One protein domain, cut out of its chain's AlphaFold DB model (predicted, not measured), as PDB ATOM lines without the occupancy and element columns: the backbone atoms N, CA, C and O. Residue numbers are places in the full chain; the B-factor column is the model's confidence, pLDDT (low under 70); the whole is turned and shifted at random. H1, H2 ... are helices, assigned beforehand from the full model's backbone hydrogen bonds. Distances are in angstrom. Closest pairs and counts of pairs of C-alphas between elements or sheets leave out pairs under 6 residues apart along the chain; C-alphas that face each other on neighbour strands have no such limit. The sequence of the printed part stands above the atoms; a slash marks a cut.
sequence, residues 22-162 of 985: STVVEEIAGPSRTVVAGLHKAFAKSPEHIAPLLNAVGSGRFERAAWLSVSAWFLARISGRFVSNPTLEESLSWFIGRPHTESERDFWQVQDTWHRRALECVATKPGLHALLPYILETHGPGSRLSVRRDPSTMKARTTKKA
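This is residues 22 to 162 of the 985 residues of the protein "Methyltransferase domain-containing protein" of Salipiger profundus (UniProt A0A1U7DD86). Crossed helices make the main body: the long H1 and H5 lie side by side, H3 crosses H1, and H2 and H4 each pack on H3 and H5 toward one end. H6 packs on residues 25 to 32 of H1 toward the other end, and beyond it H7 and H8 make a small hairpin head. The printed part has 141 residues with eight named helices, H1 to H8 in chain order, and no named strand; the class is all helix. It is compact, with a radius of gyration of the C-alphas of 15.6 A and spans of 48 by 34 by 23 A.

H1, residues 22 to 43, has a kink of 40 degrees near residue 29. It touches H3, residues 62 to 78, at a steep tilt of 53 degrees; the closest C-alphas, of Val 36 and Ala 66, are 5.1 A apart. H1 touches H5, residues 102 to 123, at a shallow tilt of 17 degrees, opposite ways, closest at the C-alphas of Ile 28 and Val 122, 5.4 A. H2, residues 47 to 57, touches H3 with the C-alphas of Leu 53 and Ala 65 closest, 5.7 A. H4, residues 88 to 96, stands about perpendicular to H3, at 88 degrees, and touches its residues 69 to 76 alone, closest at the C-alphas of Trp 73 and Ser 91, 5.2 A. H6, residues 128 to 135, touches H1, closest at the C-alphas of Ile 135 and Ala 29, 4.7 A. H7, residues 144 to 149, and H8, residues 151 to 162, form a hairpin; H8 is apart from H1. Every O i to N i+4 pair is within hydrogen-bond range in H3, H4 and H7, against 16 of 18 in H1 and in H5, 5 of 7 in H2, 2 of 4 in H6 and 6 of 8 in H8.

H1 begins at C-alpha 22 (15.544, -44.335, 33.132) and is 29.3 A long; H3 is 24.3 A and H5 26.7 A. H8 ends at C-alpha 162 (8.149, -28.456, 34.376).

The two farthest C-alphas, of Glu 102 and Arg 144, are 47.9 A apart. The printed part has no cut and no long link. Residues 139 to 162 have pLDDT under 70.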
ATOM      1  N   SER A  22      14.931 -45.466  33.842       75.69
ATOM      2  CA  SER A  22      15.544 -44.335  33.132       75.69
ATOM      3  C   SER A  22      17.037 -44.534  32.885       75.69
ATOM      4  O   SER A  22      17.528 -44.084  31.867       75.69
ATOM      5  N   THR A  23      17.765 -45.227  33.765       78.62
ATOM      6  CA  THR A  23      19.203 -45.459  33.562       78.62
ATOM      7  C   THR A  23      19.432 -46.373  32.365       78.62
ATOM      8  O   THR A  23      20.256 -46.061  31.516       78.62
ATOM      9  N   VAL A  24      18.660 -47.456  32.260       81.88
ATOM     10  CA  VAL A  24      18.798 -48.430  31.168       81.88
ATOM     11  C   VAL A  24      18.334 -47.846  29.836       81.88
ATOM     12  O   VAL A  24      18.974 -48.056  28.811       81.88
ATOM     13  N   VAL A  25      17.251 -47.064  29.853       85.50
ATOM     14  CA  VAL A  25      16.790 -46.324  28.671       85.50
ATOM     15  C   VAL A  25      17.873 -45.369  28.177       85.50
ATOM     16  O   VAL A  25      18.120 -45.298  26.980       85.50
ATOM     17  N   GLU A  26      18.553 -44.664  29.078       83.94
ATOM     18  CA  GLU A  26      19.552 -43.651  28.724       83.94
ATOM     19  C   GLU A  26      20.829 -44.221  28.105       83.94
ATOM     20  O   GLU A  26      21.433 -43.558  27.263       83.94
ATOM     21  N   GLU A  27      21.191 -45.469  28.416       85.38
ATOM     22  CA  GLU A  27      22.283 -46.170  27.723       85.38
ATOM     23  C   GLU A  27      22.028 -46.337  26.218       85.38
ATOM     24  O   GLU A  27      22.978 -46.473  25.448       85.38
ATOM     25  N   ILE A  28      20.761 -46.318  25.796       88.88
ATOM     26  CA  ILE A  28      20.349 -46.464  24.396       88.88
ATOM     27  C   ILE A  28      19.916 -45.110  23.811       88.88
ATOM     28  O   ILE A  28      20.329 -44.720  22.716       88.88
ATOM     29  N   ALA A  29      19.104 -44.355  24.550       87.31
ATOM     30  CA  ALA A  29      18.542 -43.083  24.111       87.31
ATOM     31  C   ALA A  29      19.603 -41.975  23.992       87.31
ATOM     32  O   ALA A  29      19.500 -41.118  23.113       87.31
ATOM     33  N   GLY A  30      20.646 -41.996  24.833       87.12
ATOM     34  CA  GLY A  30      21.752 -41.036  24.789       87.12
ATOM     35  C   GLY A  30      22.475 -41.028  23.434       87.12
ATOM     36  O   GLY A  30      22.434 -40.004  22.745       87.12
ATOM     37  N   PRO A  31      23.083 -42.152  23.004       90.94
ATOM     38  CA  PRO A  31      23.703 -42.257  21.683       90.94
ATOM     39  C   PRO A  31      22.726 -41.968  20.536       90.94
ATOM     40  O   PRO A  31      23.086 -41.263  19.595       90.94
ATOM     41  N   SER A  32      21.475 -42.427  20.646       91.62
ATOM     42  CA  SER A  32      20.432 -42.185  19.638       91.62
ATOM     43  C   SER A  32      20.178 -40.690  19.416       91.62
ATOM     44  O   SER A  32      20.154 -40.229  18.277       91.62
ATOM     45  N   ARG A  33      20.082 -39.891  20.489       90.06
ATOM     46  CA  ARG A  33      19.930 -38.428  20.395       90.06
ATOM     47  C   ARG A  33      21.148 -37.735  19.786       90.06
ATOM     48  O   ARG A  33      20.984 -36.743  19.079       90.06
ATOM     49  N   THR A  34      22.353 -38.257  20.011       91.38
ATOM     50  CA  THR A  34      23.568 -37.758  19.344       91.38
ATOM     51  C   THR A  34      23.494 -37.965  17.832       91.38
ATOM     52  O   THR A  34      23.824 -37.049  17.080       91.38
ATOM     53  N   VAL A  35      23.006 -39.128  17.382       94.94
ATOM     54  CA  VAL A  35      22.769 -39.397  15.953       94.94
ATOM     55  C   VAL A  35      21.716 -38.438  15.397       94.94
ATOM     56  O   VAL A  35      21.977 -37.780  14.394       94.94
ATOM     57  N   VAL A  36      20.582 -38.261  16.086       94.38
ATOM     58  CA  VAL A  36      19.539 -37.296  15.682       94.38
ATOM     59  C   VAL A  36      20.110 -35.883  15.519       94.38
ATOM     60  O   VAL A  36      19.845 -35.223  14.516       94.38
ATOM     61  N   ALA A  37      20.922 -35.410  16.469       93.06
ATOM     62  CA  ALA A  37      21.521 -34.078  16.405       93.06
ATOM     63  C   ALA A  37      22.507 -33.918  15.231       93.06
ATOM     64  O   ALA A  37      22.616 -32.826  14.667       93.06
ATOM     65  N   GLY A  38      23.226 -34.984  14.868       95.81
ATOM     66  CA  GLY A  38      24.095 -35.018  13.692       95.81
ATOM     67  C   GLY A  38      23.302 -34.973  12.389       95.81
ATOM     68  O   GLY A  38      23.518 -34.075  11.572       95.81
ATOM     69  N   LEU A  39      22.315 -35.861  12.257       96.62
ATOM     70  CA  LEU A  39      21.426 -35.929  11.100       96.62
ATOM     71  C   LEU A  39      20.663 -34.620  10.881       96.62
ATOM     72  O   LEU A  39      20.627 -34.123   9.762       96.62
ATOM     73  N   HIS A  40      20.142 -33.994  11.941       95.44
ATOM     74  CA  HIS A  40      19.479 -32.690  11.846       95.44
ATOM     75  C   HIS A  40      20.385 -31.639  11.174       95.44
ATOM     76  O   HIS A  40      19.952 -30.937  10.257       95.44
ATOM     77  N   LYS A  41      21.663 -31.558  11.570       95.00
ATOM     78  CA  LYS A  41      22.623 -30.622  10.961       95.00
ATOM     79  C   LYS A  41      22.929 -30.964   9.502       95.00
ATOM     80  O   LYS A  41      23.129 -30.046   8.712       95.00
ATOM     81  N   ALA A  42      22.994 -32.249   9.156       95.50
ATOM     82  CA  ALA A  42      23.223 -32.697   7.785       95.50
ATOM     83  C   ALA A  42      22.018 -32.378   6.883       95.50
ATOM     84  O   ALA A  42      22.181 -31.803   5.810       95.50
ATOM     85  N   PHE A  43      20.802 -32.654   7.357       95.69
ATOM     86  CA  PHE A  43      19.560 -32.440   6.611       95.69
ATOM     87  C   PHE A  43      19.297 -30.970   6.310       95.69
ATOM     88  O   PHE A  43      18.789 -30.646   5.243       95.69
ATOM     89  N   ALA A  44      19.682 -30.073   7.221       92.38
ATOM     90  CA  ALA A  44      19.581 -28.636   6.991       92.38
ATOM     91  C   ALA A  44      20.495 -28.137   5.853       92.38
ATOM     92  O   ALA A  44      20.229 -27.078   5.291       92.38
ATOM     93  N   LYS A  45      21.570 -28.870   5.526       93.56
ATOM     94  CA  LYS A  45      22.516 -28.518   4.454       93.56
ATOM     95  C   LYS A  45      22.167 -29.155   3.111       93.56
ATOM     96  O   LYS A  45      22.437 -28.536   2.091       93.56
ATOM     97  N   SER A  46      21.591 -30.356   3.133       92.88
ATOM     98  CA  SER A  46      21.296 -31.149   1.931       92.88
ATOM     99  C   SER A  46      19.893 -31.776   2.006       92.88
ATOM    100  O   SER A  46      19.756 -32.996   2.148       92.88
ATOM    101  N   PRO A  47      18.824 -30.957   2.001       92.69
ATOM    102  CA  PRO A  47      17.443 -31.422   2.161       92.69
ATOM    103  C   PRO A  47      16.934 -32.306   1.008       92.69
ATOM    104  O   PRO A  47      16.022 -33.111   1.201       92.69
ATOM    105  N   GLU A  48      17.509 -32.181  -0.185       92.44
ATOM    106  CA  GLU A  48      17.135 -32.912  -1.397       92.44
ATOM    107  C   GLU A  48      17.300 -34.434  -1.257       92.44
ATOM    108  O   GLU A  48      16.470 -35.185  -1.768       92.44
ATOM    109  N   HIS A  49      18.293 -34.901  -0.492       93.19
ATOM    110  CA  HIS A  49      18.573 -36.333  -0.300       93.19
ATOM    111  C   HIS A  49      17.624 -37.028   0.688       93.19
ATOM    112  O   HIS A  49      17.676 -38.245   0.867       93.19
ATOM    113  N   ILE A  50      16.750 -36.261   1.346       93.62
ATOM    114  CA  ILE A  50      15.790 -36.764   2.334       93.62
ATOM    115  C   ILE A  50      14.344 -36.378   2.008       93.62
ATOM    116  O   ILE A  50      13.468 -36.457   2.875       93.62
ATOM    117  N   ALA A  51      14.075 -35.966   0.766       93.31
ATOM    118  CA  ALA A  51      12.758 -35.514   0.330       93.31
ATOM    119  C   ALA A  51      11.606 -36.476   0.708       93.31
ATOM    120  O   ALA A  51      10.592 -35.986   1.207       93.31
ATOM    121  N   PRO A  52      11.730 -37.821   0.596       92.69
ATOM    122  CA  PRO A  52      10.667 -38.734   1.031       92.69
ATOM    123  C   PRO A  52      10.318 -38.614   2.521       92.69
ATOM    124  O   PRO A  52       9.145 -38.683   2.889       92.69
ATOM    125  N   LEU A  53      11.317 -38.389   3.381       93.81
ATOM    126  CA  LEU A  53      11.114 -38.219   4.820       93.81
ATOM    127  C   LEU A  53      10.485 -36.856   5.118       93.81
ATOM    128  O   LEU A  53       9.531 -36.787   5.889       93.81
ATOM    129  N   LEU A  54      10.954 -35.783   4.470       93.56
ATOM    130  CA  LEU A  54      10.366 -34.442   4.605       93.56
ATOM    131  C   LEU A  54       8.920 -34.387   4.113       93.56
ATOM    132  O   LEU A  54       8.100 -33.709   4.723       93.56
ATOM    133  N   ASN A  55       8.582 -35.134   3.065       93.38
ATOM    134  CA  ASN A  55       7.202 -35.255   2.606       93.38
ATOM    135  C   ASN A  55       6.318 -35.942   3.659       93.38
ATOM    136  O   ASN A  55       5.157 -35.576   3.811       93.38
ATOM    137  N   ALA A  56       6.866 -36.894   4.419       92.25
ATOM    138  CA  ALA A  56       6.134 -37.590   5.472       92.25
ATOM    139  C   ALA A  56       5.959 -36.757   6.755       92.25
ATOM    140  O   ALA A  56       4.900 -36.815   7.377       92.25
ATOM    141  N   VAL A  57       6.969 -35.979   7.165       91.81
ATOM    142  CA  VAL A  57       6.934 -35.204   8.426       91.81
ATOM    143  C   VAL A  57       6.625 -33.710   8.247       91.81
ATOM    144  O   VAL A  57       6.457 -32.988   9.235       91.81
ATOM    145  N   GLY A  58       6.543 -33.234   7.006       87.31
ATOM    146  CA  GLY A  58       6.361 -31.831   6.632       87.31
ATOM    147  C   GLY A  58       7.671 -31.125   6.255       87.31
ATOM    148  O   GLY A  58       8.714 -31.306   6.888       87.31
ATOM    149  N   SER A  59       7.606 -30.268   5.233       79.06
ATOM    150  CA  SER A  59       8.756 -29.526   4.701       79.06
ATOM    151  C   SER A  59       9.454 -28.675   5.771       79.06
ATOM    152  O   SER A  59       8.810 -28.064   6.623       79.06
ATOM    153  N   GLY A  60      10.792 -28.647   5.741       79.88
ATOM    154  CA  GLY A  60      11.620 -27.885   6.687       79.88
ATOM    155  C   GLY A  60      11.678 -28.449   8.115       79.88
ATOM    156  O   GLY A  60      12.328 -27.865   8.981       79.88
ATOM    157  N   ARG A  61      11.033 -29.589   8.399       90.19
ATOM    158  CA  ARG A  61      11.027 -30.235   9.726       90.19
ATOM    159  C   ARG A  61      12.200 -31.212   9.892       90.19
ATOM    160  O   ARG A  61      12.004 -32.400  10.140       90.19
ATOM    161  N   PHE A  62      13.428 -30.708   9.772       94.44
ATOM    162  CA  PHE A  62      14.647 -31.529   9.762       94.44
ATOM    163  C   PHE A  62      14.857 -32.371  11.028       94.44
ATOM    164  O   PHE A  62      15.265 -33.523  10.930       94.44
ATOM    165  N   GLU A  63      14.532 -31.843  12.209       92.38
ATOM    166  CA  GLU A  63      14.623 -32.600  13.463       92.38
ATOM    167  C   GLU A  63      13.668 -33.805  13.490       92.38
ATOM    168  O   GLU A  63      14.068 -34.901  13.878       92.38
ATOM    169  N   ARG A  64      12.424 -33.634  13.022       93.69
ATOM    170  CA  ARG A  64      11.455 -34.740  12.920       93.69
ATOM    171  C   ARG A  64      11.920 -35.794  11.924       93.69
ATOM    172  O   ARG A  64      11.840 -36.981  12.217       93.69
ATOM    173  N   ALA A  65      12.451 -35.363  10.778       96.38
ATOM    174  CA  ALA A  65      13.020 -36.279   9.796       96.38
ATOM    175  C   ALA A  65      14.193 -37.071  10.396       96.38
ATOM    176  O   ALA A  65      14.284 -38.272  10.174       96.38
ATOM    177  N   ALA A  66      15.047 -36.437  11.210       96.44
ATOM    178  CA  ALA A  66      16.166 -37.103  11.879       96.44
ATOM    179  C   ALA A  66      15.696 -38.157  12.893       96.44
ATOM    180  O   ALA A  66      16.223 -39.271  12.919       96.44
ATOM    181  N   TRP A  67      14.665 -37.845  13.682       95.06
ATOM    182  CA  TRP A  67      14.019 -38.819  14.566       95.06
ATOM    183  C   TRP A  67      13.373 -39.975  13.802       95.06
ATOM    184  O   TRP A  67      13.497 -41.129  14.222       95.06
ATOM    185  N   LEU A  68      12.725 -39.694  12.669       96.50
ATOM    186  CA  LEU A  68      12.145 -40.724  11.812       96.50
ATOM    187  C   LEU A  68      13.232 -41.631  11.216       96.50
ATOM    188  O   LEU A  68      13.048 -42.844  11.204       96.50
ATOM    189  N   SER A  69      14.386 -41.086  10.814       96.94
ATOM    190  CA  SER A  69      15.520 -41.887  10.335       96.94
ATOM    191  C   SER A  69      16.061 -42.841  11.398       96.94
ATOM    192  O   SER A  69      16.280 -44.019  11.122       96.94
ATOM    193  N   VAL A  70      16.235 -42.362  12.632       95.81
ATOM    194  CA  VAL A  70      16.678 -43.214  13.746       95.81
ATOM    195  C   VAL A  70      15.608 -44.253  14.107       95.81
ATOM    196  O   VAL A  70      15.933 -45.405  14.387       95.81
ATOM    197  N   SER A  71      14.326 -43.888  14.032       95.94
ATOM    198  CA  SER A  71      13.215 -44.829  14.232       95.94
ATOM    199  C   SER A  71      13.190 -45.920  13.158       95.94
ATOM    200  O   SER A  71      13.022 -47.091  13.486       95.94
ATOM    201  N   ALA A  72      13.411 -45.559  11.891       96.00
ATOM    202  CA  ALA A  72      13.514 -46.494  10.774       96.00
ATOM    203  C   ALA A  72      14.670 -47.484  10.965       96.00
ATOM    204  O   ALA A  72      14.494 -48.680  10.737       96.00
ATOM    205  N   TRP A  73      15.814 -47.011  11.463       95.75
ATOM    206  CA  TRP A  73      16.939 -47.872  11.825       95.75
ATOM    207  C   TRP A  73      16.585 -48.855  12.952       95.75
ATOM    208  O   TRP A  73      16.848 -50.055  12.833       95.75
ATOM    209  N   PHE A  74      15.910 -48.399  14.015       94.75
ATOM    210  CA  PHE A  74      15.425 -49.302  15.068       94.75
ATOM    211  C   PHE A  74      14.433 -50.336  14.529       94.75
ATOM    212  O   PHE A  74      14.538 -51.512  14.871       94.75
ATOM    213  N   LEU A  75      13.499 -49.927  13.668       94.00
ATOM    214  CA  LEU A  75      12.542 -50.828  13.024       94.00
ATOM    215  C   LEU A  75      13.248 -51.875  12.159       94.00
ATOM    216  O   LEU A  75      12.944 -53.061  12.280       94.00
ATOM    217  N   ALA A  76      14.225 -51.465  11.349       93.31
ATOM    218  CA  ALA A  76      15.037 -52.366  10.535       93.31
ATOM    219  C   ALA A  76      15.746 -53.395  11.418       93.31
ATOM    220  O   ALA A  76      15.662 -54.601  11.169       93.31
ATOM    221  N   ARG A  77      16.353 -52.935  12.516       90.88
ATOM    222  CA  ARG A  77      17.064 -53.790  13.465       90.88
ATOM    223  C   ARG A  77      16.154 -54.769  14.212       90.88
ATOM    224  O   ARG A  77      16.565 -55.909  14.432       90.88
ATOM    225  N   ILE A  78      14.960 -54.331  14.617       90.00
ATOM    226  CA  ILE A  78      13.971 -55.141  15.353       90.00
ATOM    227  C   ILE A  78      13.266 -56.135  14.421       90.00
ATOM    228  O   ILE A  78      12.931 -57.232  14.857       90.00
ATOM    229  N   SER A  79      13.088 -55.793  13.140       87.19
ATOM    230  CA  SER A  79      12.390 -56.643  12.164       87.19
ATOM    231  C   SER A  79      13.061 -57.998  11.913       87.19
ATOM    232  O   SER A  79      12.422 -58.905  11.390       87.19
ATOM    233  N   GLY A  80      14.355 -58.133  12.230       82.00
ATOM    234  CA  GLY A  80      15.139 -59.336  11.940       82.00
ATOM    235  C   GLY A  80      15.404 -59.570  10.447       82.00
ATOM    236  O   GLY A  80      15.920 -60.620  10.082       82.00
ATOM    237  N   ARG A  81      15.068 -58.607   9.575       82.44
ATOM    238  CA  ARG A  81      15.244 -58.721   8.119       82.44
ATOM    239  C   ARG A  81      16.710 -58.713   7.678       82.44
ATOM    240  O   ARG A  81      17.036 -59.291   6.646       82.44
ATOM    241  N   PHE A  82      17.570 -58.033   8.427       86.06
ATOM    242  CA  PHE A  82      18.989 -57.894   8.115       86.06
ATOM    243  C   PHE A  82      19.805 -58.891   8.943       86.06
ATOM    244  O   PHE A  82      19.593 -59.020  10.148       86.06
ATOM    245  N   VAL A  83      20.731 -59.599   8.285       76.38
ATOM    246  CA  VAL A  83      21.592 -60.621   8.915       76.38
ATOM    247  C   VAL A  83      22.590 -59.983   9.889       76.38
ATOM    248  O   VAL A  83      22.892 -60.549  10.937       76.38
ATOM    249  N   SER A  84      23.077 -58.788   9.559       83.88
ATOM    250  CA  SER A  84      23.938 -57.948  10.393       83.88
ATOM    251  C   SER A  84      23.199 -56.693  10.865       83.88
ATOM    252  O   SER A  84      22.073 -56.423  10.449       83.88
ATOM    253  N   ASN A  85      23.834 -55.902  11.736       87.31
ATOM    254  CA  ASN A  85      23.316 -54.577  12.081       87.31
ATOM    255  C   ASN A  85      23.200 -53.739  10.794       87.31
ATOM    256  O   ASN A  85      24.225 -53.560  10.133       87.31
ATOM    257  N   PRO A  86      21.997 -53.253  10.435       91.38
ATOM    258  CA  PRO A  86      21.819 -52.521   9.193       91.38
ATOM    259  C   PRO A  86      22.484 -51.147   9.287       91.38
ATOM    260  O   PRO A  86      22.559 -50.550  10.370       91.38
ATOM    261  N   THR A  87      22.939 -50.626   8.157       93.69
ATOM    262  CA  THR A  87      23.370 -49.228   8.053       93.69
ATOM    263  C   THR A  87      22.158 -48.282   8.019       93.69
ATOM    264  O   THR A  87      21.009 -48.723   7.887       93.69
ATOM    265  N   LEU A  88      22.369 -46.972   8.181       94.50
ATOM    266  CA  LEU A  88      21.328 -45.962   7.973       94.50
ATOM    267  C   LEU A  88      20.837 -45.974   6.525       94.50
ATOM    268  O   LEU A  88      19.628 -45.887   6.315       94.50
ATOM    269  N   GLU A  89      21.745 -46.122   5.556       94.81
ATOM    270  CA  GLU A  89      21.397 -46.230   4.134       94.81
ATOM    271  C   GLU A  89      20.473 -47.429   3.873       94.81
ATOM    272  O   GLU A  89      19.366 -47.256   3.358       94.81
ATOM    273  N   GLU A  90      20.868 -48.623   4.321       94.69
ATOM    274  CA  GLU A  90      20.098 -49.855   4.131       94.69
ATOM    275  C   GLU A  90      18.729 -49.763   4.811       94.69
ATOM    276  O   GLU A  90      17.698 -50.119   4.230       94.69
ATOM    277  N   SER A  91      18.717 -49.244   6.043       95.12
ATOM    278  CA  SER A  91      17.499 -49.075   6.835       95.12
ATOM    279  C   SER A  91      16.523 -48.116   6.167       95.12
ATOM    280  O   SER A  91      15.319 -48.366   6.175       95.12
ATOM    281  N   LEU A  92      17.008 -47.020   5.583       95.88
ATOM    282  CA  LEU A  92      16.150 -46.010   4.973       95.88
ATOM    283  C   LEU A  92      15.679 -46.380   3.576       95.88
ATOM    284  O   LEU A  92      14.498 -46.192   3.294       95.88
ATOM    285  N   SER A  93      16.537 -46.981   2.757       95.12
ATOM    286  CA  SER A  93      16.153 -47.577   1.474       95.12
ATOM    287  C   SER A  93      14.988 -48.558   1.672       95.12
ATOM    288  O   SER A  93      13.932 -48.464   1.034       95.12
ATOM    289  N   TRP A  94      15.125 -49.437   2.671       94.44
ATOM    290  CA  TRP A  94      14.085 -50.379   3.066       94.44
ATOM    291  C   TRP A  94      12.831 -49.707   3.625       94.44
ATOM    292  O   TRP A  94      11.719 -50.072   3.238       94.44
ATOM    293  N   PHE A  95      12.990 -48.739   4.528       96.19
ATOM    294  CA  PHE A  95      11.867 -48.071   5.174       96.19
ATOM    295  C   PHE A  95      11.025 -47.286   4.165       96.19
ATOM    296  O   PHE A  95       9.801 -47.396   4.168       96.19
ATOM    297  N   ILE A  96      11.675 -46.549   3.261       95.75
ATOM    298  CA  ILE A  96      11.021 -45.804   2.179       95.75
ATOM    299  C   ILE A  96      10.350 -46.776   1.195       95.75
ATOM    300  O   ILE A  96       9.259 -46.490   0.699       95.75
ATOM    301  N   GLY A  97      10.957 -47.944   0.961       93.06
ATOM    302  CA  GLY A  97      10.436 -48.982   0.069       93.06
ATOM    303  C   GLY A  97      10.886 -48.831  -1.384       93.06
ATOM    304  O   GLY A  97      10.259 -49.397  -2.277       93.06
ATOM    305  N   ARG A  98      11.962 -48.075  -1.633       93.88
ATOM    306  CA  ARG A  98      12.632 -48.006  -2.938       93.88
ATOM    307  C   ARG A  98      14.146 -47.879  -2.759       93.88
ATOM    308  O   ARG A  98      14.572 -47.291  -1.768       93.88
ATOM    309  N   PRO A  99      14.947 -48.327  -3.740       93.12
ATOM    310  CA  PRO A  99      16.372 -48.035  -3.756       93.12
ATOM    311  C   PRO A  99      16.645 -46.528  -3.721       93.12
ATOM    312  O   PRO A  99      15.921 -45.734  -4.340       93.12
ATOM    313  N   HIS A 100      17.717 -46.145  -3.029       94.38
ATOM    314  CA  HIS A 100      18.255 -44.793  -3.093       94.38
ATOM    315  C   HIS A 100      18.837 -44.490  -4.477       94.38
ATOM    316  O   HIS A 100      19.431 -45.367  -5.121       94.38
ATOM    317  N   THR A 101      18.687 -43.239  -4.922       95.00
ATOM    318  CA  THR A 101      19.461 -42.723  -6.062       95.00
ATOM    319  C   THR A 101      20.952 -42.734  -5.717       95.00
ATOM    320  O   THR A 101      21.317 -42.823  -4.547       95.00
ATOM    321  N   GLU A 102      21.829 -42.646  -6.715       94.19
ATOM    322  CA  GLU A 102      23.282 -42.608  -6.485       94.19
ATOM    323  C   GLU A 102      23.669 -41.482  -5.512       94.19
ATOM    324  O   GLU A 102      24.299 -41.723  -4.489       94.19
ATOM    325  N   SER A 103      23.134 -40.283  -5.741       94.19
ATOM    326  CA  SER A 103      23.368 -39.128  -4.875       94.19
ATOM    327  C   SER A 103      22.788 -39.284  -3.456       94.19
ATOM    328  O   SER A 103      23.424 -38.873  -2.488       94.19
ATOM    329  N   GLU A 104      21.607 -39.900  -3.298       95.00
ATOM    330  CA  GLU A 104      21.065 -40.226  -1.967       95.00
ATOM    331  C   GLU A 104      21.950 -41.255  -1.242       95.00
ATOM    332  O   GLU A 104      22.184 -41.137  -0.040       95.00
ATOM    333  N   ARG A 105      22.459 -42.255  -1.967       95.75
ATOM    334  CA  ARG A 105      23.313 -43.312  -1.419       95.75
ATOM    335  C   ARG A 105      24.630 -42.749  -0.901       95.75
ATOM    336  O   ARG A 105      24.989 -43.039   0.238       95.75
ATOM    337  N   ASP A 106      25.297 -41.906  -1.684       95.31
ATOM    338  CA  ASP A 106      26.542 -41.244  -1.278       95.31
ATOM    339  C   ASP A 106      26.334 -40.411  -0.007       95.31
ATOM    340  O   ASP A 106      27.119 -40.487   0.944       95.31
ATOM    341  N   PHE A 107      25.223 -39.670   0.057       96.44
ATOM    342  CA  PHE A 107      24.857 -38.899   1.239       96.44
ATOM    343  C   PHE A 107      24.717 -39.784   2.488       96.44
ATOM    344  O   PHE A 107      25.301 -39.472   3.535       96.44
ATOM    345  N   TRP A 108      23.971 -40.889   2.394       95.75
ATOM    346  CA  TRP A 108      23.737 -41.782   3.531       95.75
ATOM    347  C   TRP A 108      24.979 -42.571   3.943       95.75
ATOM    348  O   TRP A 108      25.206 -42.724   5.140       95.75
ATOM    349  N   GLN A 109      25.844 -42.962   3.004       94.00
ATOM    350  CA  GLN A 109      27.129 -43.599   3.314       94.00
ATOM    351  C   GLN A 109      28.073 -42.667   4.093       94.00
ATOM    352  O   GLN A 109      28.789 -43.104   5.005       94.00
ATOM    353  N   VAL A 110      28.043 -41.362   3.796       95.50
ATOM    354  CA  VAL A 110      28.744 -40.365   4.613       95.50
ATOM    355  C   VAL A 110      28.149 -40.326   6.021       95.50
ATOM    356  O   VAL A 110      28.904 -40.398   6.992       95.50
ATOM    357  N   GLN A 111      26.817 -40.275   6.162       96.44
ATOM    358  CA  GLN A 111      26.175 -40.275   7.486       96.44
ATOM    359  C   GLN A 111      26.485 -41.548   8.283       96.44
ATOM    360  O   GLN A 111      26.751 -41.471   9.484       96.44
ATOM    361  N   ASP A 112      26.523 -42.702   7.620       93.94
ATOM    362  CA  ASP A 112      26.940 -43.963   8.220       93.94
ATOM    363  C   ASP A 112      28.347 -43.866   8.794       93.94
ATOM    364  O   ASP A 112      28.567 -44.252   9.937       93.94
ATOM    365  N   THR A 113      29.293 -43.275   8.070       93.00
ATOM    366  CA  THR A 113      30.663 -43.098   8.573       93.00
ATOM    367  C   THR A 113      30.696 -42.270   9.865       93.00
ATOM    368  O   THR A 113      31.409 -42.619  10.808       93.00
ATOM    369  N   TRP A 114      29.879 -41.216   9.958       92.75
ATOM    370  CA  TRP A 114      29.806 -40.354  11.145       92.75
ATOM    371  C   TRP A 114      29.057 -40.977  12.330       92.75
ATOM    372  O   TRP A 114      29.361 -40.663  13.484       92.75
ATOM    373  N   HIS A 115      28.066 -41.832  12.072       95.12
ATOM    374  CA  HIS A 115      27.118 -42.292  13.094       95.12
ATOM    375  C   HIS A 115      27.210 -43.781  13.435       95.12
ATOM    376  O   HIS A 115      26.701 -44.184  14.486       95.12
ATOM    377  N   ARG A 116      27.922 -44.584  12.633       89.00
ATOM    378  CA  ARG A 116      28.065 -46.042  12.798       89.00
ATOM    379  C   ARG A 116      28.466 -46.436  14.210       89.00
ATOM    380  O   ARG A 116      27.778 -47.240  14.821       89.00
ATOM    381  N   ARG A 117      29.492 -45.798  14.785       89.69
ATOM    382  CA  ARG A 117      29.960 -46.125  16.144       89.69
ATOM    383  C   ARG A 117      28.874 -45.943  17.212       89.69
ATOM    384  O   ARG A 117      28.794 -46.734  18.150       89.69
ATOM    385  N   ALA A 118      28.052 -44.898  17.098       90.81
ATOM    386  CA  ALA A 118      26.968 -44.643  18.046       90.81
ATOM    387  C   ALA A 118      25.826 -45.659  17.880       90.81
ATOM    388  O   ALA A 118      25.295 -46.141  18.879       90.81
ATOM    389  N   LEU A 119      25.492 -46.018  16.634       90.75
ATOM    390  CA  LEU A 119      24.464 -47.011  16.313       90.75
ATOM    391  C   LEU A 119      24.889 -48.439  16.694       90.75
ATOM    392  O   LEU A 119      24.115 -49.171  17.302       90.75
ATOM    393  N   GLU A 120      26.141 -48.825  16.445       87.62
ATOM    394  CA  GLU A 120      26.701 -50.120  16.857       87.62
ATOM    395  C   GLU A 120      26.714 -50.287  18.381       87.62
ATOM    396  O   GLU A 120      26.419 -51.370  18.888       87.62
ATOM    397  N   CYS A 121      26.991 -49.205  19.119       86.88
ATOM    398  CA  CYS A 121      26.964 -49.204  20.582       86.88
ATOM    399  C   CYS A 121      25.572 -49.534  21.145       86.88
ATOM    400  O   CYS A 121      25.468 -50.151  22.208       86.88
ATOM    401  N   VAL A 122      24.506 -49.156  20.431       89.81
ATOM    402  CA  VAL A 122      23.127 -49.437  20.851       89.81
ATOM    403  C   VAL A 122      22.560 -50.721  20.250       89.81
ATOM    404  O   VAL A 122      21.704 -51.345  20.872       89.81
ATOM    405  N   ALA A 123      23.049 -51.164  19.089       84.00
ATOM    406  CA  ALA A 123      22.520 -52.315  18.349       84.00
ATOM    407  C   ALA A 123      22.622 -53.658  19.093       84.00
ATOM    408  O   ALA A 123      21.899 -54.607  18.777       84.00
ATOM    409  N   THR A 124      23.541 -53.750  20.054       81.06
ATOM    410  CA  THR A 124      23.806 -54.950  20.862       81.06
ATOM    411  C   THR A 124      23.119 -54.919  22.225       81.06
ATOM    412  O   THR A 124      23.183 -55.895  22.971       81.06
ATOM    413  N   LYS A 125      22.452 -53.811  22.575       86.25
ATOM    414  CA  LYS A 125      21.809 -53.668  23.881       86.25
ATOM    415  C   LYS A 125      20.564 -54.567  23.965       86.25
ATOM    416  O   LYS A 125      19.751 -54.583  23.040       86.25
ATOM    417  N   PRO A 126      20.373 -55.309  25.065       84.31
ATOM    418  CA  PRO A 126      19.194 -56.149  25.236       84.31
ATOM    419  C   PRO A 126      17.934 -55.299  25.459       84.31
ATOM    420  O   PRO A 126      17.988 -54.195  26.005       84.31
ATOM    421  N   GLY A 127      16.778 -55.824  25.047       86.00
ATOM    422  CA  GLY A 127      15.485 -55.191  25.313       86.00
ATOM    423  C   GLY A 127      15.111 -54.009  24.421       86.00
ATOM    424  O   GLY A 127      14.143 -53.326  24.748       86.00
ATOM    425  N   LEU A 128      15.813 -53.774  23.303       88.94
ATOM    426  CA  LEU A 128      15.535 -52.676  22.359       88.94
ATOM    427  C   LEU A 128      14.046 -52.542  22.008       88.94
ATOM    428  O   LEU A 128      13.470 -51.465  22.141       88.94
ATOM    429  N   HIS A 129      13.395 -53.646  21.634       90.75
ATOM    430  CA  HIS A 129      11.974 -53.648  21.273       90.75
ATOM    431  C   HIS A 129      11.049 -53.337  22.461       90.75
ATOM    432  O   HIS A 129      10.073 -52.595  22.333       90.75
ATOM    433  N   ALA A 130      11.361 -53.849  23.653       89.94
ATOM    434  CA  ALA A 130      10.595 -53.551  24.863       89.94
ATOM    435  C   ALA A 130      10.761 -52.083  25.302       89.94
ATOM    436  O   ALA A 130       9.806 -51.472  25.781       89.94
ATOM    437  N   LEU A 131      11.950 -51.509  25.099       91.44
ATOM    438  CA  LEU A 131      12.311 -50.158  25.526       91.44
ATOM    439  C   LEU A 131      11.982 -49.062  24.507       91.44
ATOM    440  O   LEU A 131      12.071 -47.886  24.856       91.44
ATOM    441  N   LEU A 132      11.584 -49.422  23.285       92.06
ATOM    442  CA  LEU A 132      11.347 -48.486  22.184       92.06
ATOM    443  C   LEU A 132      10.461 -47.272  22.549       92.06
ATOM    444  O   LEU A 132      10.861 -46.160  22.206       92.06
ATOM    445  N   PRO A 133       9.347 -47.414  23.309       91.06
ATOM    446  CA  PRO A 133       8.555 -46.256  23.737       91.06
ATOM    447  C   PRO A 133       9.364 -45.236  24.543       91.06
ATOM    448  O   PRO A 133       9.127 -44.042  24.451       91.06
ATOM    449  N   TYR A 134      10.343 -45.675  25.323       88.69
ATOM    450  CA  TYR A 134      11.134 -44.778  26.163       88.69
ATOM    451  C   TYR A 134      12.373 -44.243  25.435       88.69
ATOM    452  O   TYR A 134      12.825 -43.140  25.724       88.69
ATOM    453  N   ILE A 135      12.926 -45.017  24.491       89.81
ATOM    454  CA  ILE A 135      14.106 -44.631  23.700       89.81
ATOM    455  C   ILE A 135      13.778 -43.482  22.741       89.81
ATOM    456  O   ILE A 135      14.595 -42.581  22.569       89.81
ATOM    457  N   LEU A 136      12.586 -43.509  22.139       89.31
ATOM    458  CA  LEU A 136      12.134 -42.502  21.174       89.31
ATOM    459  C   LEU A 136      11.609 -41.213  21.833       89.31
ATOM    460  O   LEU A 136      11.053 -40.355  21.152       89.31
ATOM    461  N   GLU A 137      11.767 -41.055  23.151       81.56
ATOM    462  CA  GLU A 137      11.381 -39.830  23.853       81.56
ATOM    463  C   GLU A 137      12.456 -38.738  23.680       81.56
ATOM    464  O   GLU A 137      13.659 -38.949  23.881       81.56
ATOM    465  N   THR A 138      12.014 -37.528  23.330       71.50
ATOM    466  CA  THR A 138      12.893 -36.380  23.049       71.50
ATOM    467  C   THR A 138      13.601 -35.856  24.296       71.50
ATOM    468  O   THR A 138      14.702 -35.304  24.222       71.50
ATOM    469  N   HIS A 139      12.996 -36.037  25.468       66.38
ATOM    470  CA  HIS A 139      13.539 -35.566  26.733       66.38
ATOM    471  C   HIS A 139      14.675 -36.467  27.242       66.38
ATOM    472  O   HIS A 139      14.496 -37.660  27.466       66.38
ATOM    473  N   GLY A 140      15.841 -35.859  27.482       58.25
ATOM    474  CA  GLY A 140      17.010 -36.521  28.067       58.25
ATOM    475  C   GLY A 140      16.862 -36.932  29.547       58.25
ATOM    476  O   GLY A 140      15.785 -36.801  30.141       58.25
ATOM    477  N   PRO A 141      17.959 -37.378  30.188       54.16
ATOM    478  CA  PRO A 141      17.933 -37.979  31.518       54.16
ATOM    479  C   PRO A 141      17.439 -36.977  32.570       54.16
ATOM    480  O   PRO A 141      18.111 -36.001  32.900       54.16
ATOM    481  N   GLY A 142      16.245 -37.218  33.117       48.69
ATOM    482  CA  GLY A 142      15.541 -36.267  33.986       48.69
ATOM    483  C   GLY A 142      15.404 -36.679  35.454       48.69
ATOM    484  O   GLY A 142      14.577 -36.103  36.166       48.69
ATOM    485  N   SER A 143      16.150 -37.676  35.936       52.44
ATOM    486  CA  SER A 143      15.962 -38.220  37.284       52.44
ATOM    487  C   SER A 143      16.821 -37.545  38.359       52.44
ATOM    488  O   SER A 143      17.793 -36.827  38.111       52.44
ATOM    489  N   ARG A 144      16.447 -37.733  39.631       43.16
ATOM    490  CA  ARG A 144      17.283 -37.284  40.764       43.16
ATOM    491  C   ARG A 144      18.659 -37.940  40.769       43.16
ATOM    492  O   ARG A 144      19.609 -37.310  41.230       43.16
ATOM    493  N   LEU A 145      18.732 -39.178  40.293       44.41
ATOM    494  CA  LEU A 145      19.956 -39.957  40.183       44.41
ATOM    495  C   LEU A 145      20.810 -39.481  39.008       44.41
ATOM    496  O   LEU A 145      22.015 -39.341  39.195       44.41
ATOM    497  N   SER A 146      20.207 -39.136  37.864       50.19
ATOM    498  CA  SER A 146      20.963 -38.596  36.727       50.19
ATOM    499  C   SER A 146      21.641 -37.270  37.066       50.19
ATOM    500  O   SER A 146      22.832 -37.147  36.835       50.19
ATOM    501  N   VAL A 147      20.956 -36.343  37.750       50.72
ATOM    502  CA  VAL A 147      21.571 -35.066  38.188       50.72
ATOM    503  C   VAL A 147      22.669 -35.257  39.232       50.72
ATOM    504  O   VAL A 147      23.596 -34.460  39.305       50.72
ATOM    505  N   ARG A 148      22.568 -36.297  40.068       45.56
ATOM    506  CA  ARG A 148      23.628 -36.625  41.034       45.56
ATOM    507  C   ARG A 148      24.858 -37.237  40.366       45.56
ATOM    508  O   ARG A 148      25.951 -37.023  40.870       45.56
ATOM    509  N   ARG A 149      24.673 -38.013  39.294       54.38
ATOM    510  CA  ARG A 149      25.759 -38.636  38.521       54.38
ATOM    511  C   ARG A 149      26.400 -37.652  37.540       54.38
ATOM    512  O   ARG A 149      27.609 -37.674  37.378       54.38
ATOM    513  N   ASP A 150      25.591 -36.785  36.941       48.69
ATOM    514  CA  ASP A 150      26.009 -35.747  36.007       48.69
ATOM    515  C   ASP A 150      25.200 -34.453  36.253       48.69
ATOM    516  O   ASP A 150      24.030 -34.352  35.849       48.69
ATOM    517  N   PRO A 151      25.809 -33.439  36.897       59.06
ATOM    518  CA  PRO A 151      25.180 -32.145  37.148       59.06
ATOM    519  C   PRO A 151      24.680 -31.414  35.888       59.06
ATOM    520  O   PRO A 151      23.747 -30.612  35.997       59.06
ATOM    521  N   SER A 152      25.222 -31.704  34.695       55.09
ATOM    522  CA  SER A 152      24.803 -31.079  33.428       55.09
ATOM    523  C   SER A 152      23.356 -31.430  33.042       55.09
ATOM    524  O   SER A 152      22.650 -30.644  32.401       55.09
ATOM    525  N   THR A 153      22.843 -32.557  33.547       55.00
ATOM    526  CA  THR A 153      21.469 -33.031  33.316       55.00
ATOM    527  C   THR A 153      20.409 -32.259  34.118       55.00
ATOM    528  O   THR A 153      19.204 -32.480  33.961       55.00
ATOM    529  N   MET A 154      20.814 -31.295  34.959       54.78
ATOM    530  CA  MET A 154      19.902 -30.484  35.774       54.78
ATOM    531  C   MET A 154      18.895 -29.695  34.931       54.78
ATOM    532  O   MET A 154      17.725 -29.597  35.316       54.78
ATOM    533  N   LYS A 155      19.312 -29.186  33.765       59.25
ATOM    534  CA  LYS A 155      18.423 -28.486  32.826       59.25
ATOM    535  C   LYS A 155      17.364 -29.436  32.260       59.25
ATOM    536  O   LYS A 155      16.180 -29.131  32.361       59.25
ATOM    537  N   ALA A 156      17.766 -30.620  31.788       58.66
ATOM    538  CA  ALA A 156      16.855 -31.646  31.267       58.66
ATOM    539  C   ALA A 156      15.836 -32.108  32.321       58.66
ATOM    540  O   ALA A 156      14.637 -32.162  32.051       58.66
ATOM    541  N   ARG A 157      16.278 -32.337  33.564       65.44
ATOM    542  CA  ARG A 157      15.380 -32.636  34.688       65.44
ATOM    543  C   ARG A 157      14.422 -31.493  35.011       65.44
ATOM    544  O   ARG A 157      13.277 -31.751  35.373       65.44
ATOM    545  N   THR A 158      14.880 -30.248  34.934       57.25
ATOM    546  CA  THR A 158      14.040 -29.077  35.218       57.25
ATOM    547  C   THR A 158      12.962 -28.925  34.149       57.25
ATOM    548  O   THR A 158      11.797 -28.784  34.507       57.25
ATOM    549  N   THR A 159      13.318 -29.083  32.871       61.03
ATOM    550  CA  THR A 159      12.372 -29.104  31.747       61.03
ATOM    551  C   THR A 159      11.383 -30.267  31.859       61.03
ATOM    552  O   THR A 159      10.181 -30.033  31.817       61.03
ATOM    553  N   LYS A 160      11.852 -31.499  32.112       65.50
ATOM    554  CA  LYS A 160      10.989 -32.688  32.260       65.50
ATOM    555  C   LYS A 160      10.023 -32.562  33.443       65.50
ATOM    556  O   LYS A 160       8.846 -32.890  33.335       65.50
ATOM    557  N   LYS A 161      10.497 -32.012  34.567       64.56
ATOM    558  CA  LYS A 161       9.662 -31.727  35.741       64.56
ATOM    559  C   LYS A 161       8.660 -30.596  35.482       64.56
ATOM    560  O   LYS A 161       7.546 -30.683  35.986       64.56
ATOM    561  N   ALA A 162       9.044 -29.554  34.745       57.56
ATOM    562  CA  ALA A 162       8.149 -28.456  34.376       57.56
ATOM    563  C   ALA A 162       7.062 -28.909  33.390       57.56
ATOM    564  O   ALA A 162       5.917 -28.497  33.533       57.56
TER     565      ALA A 162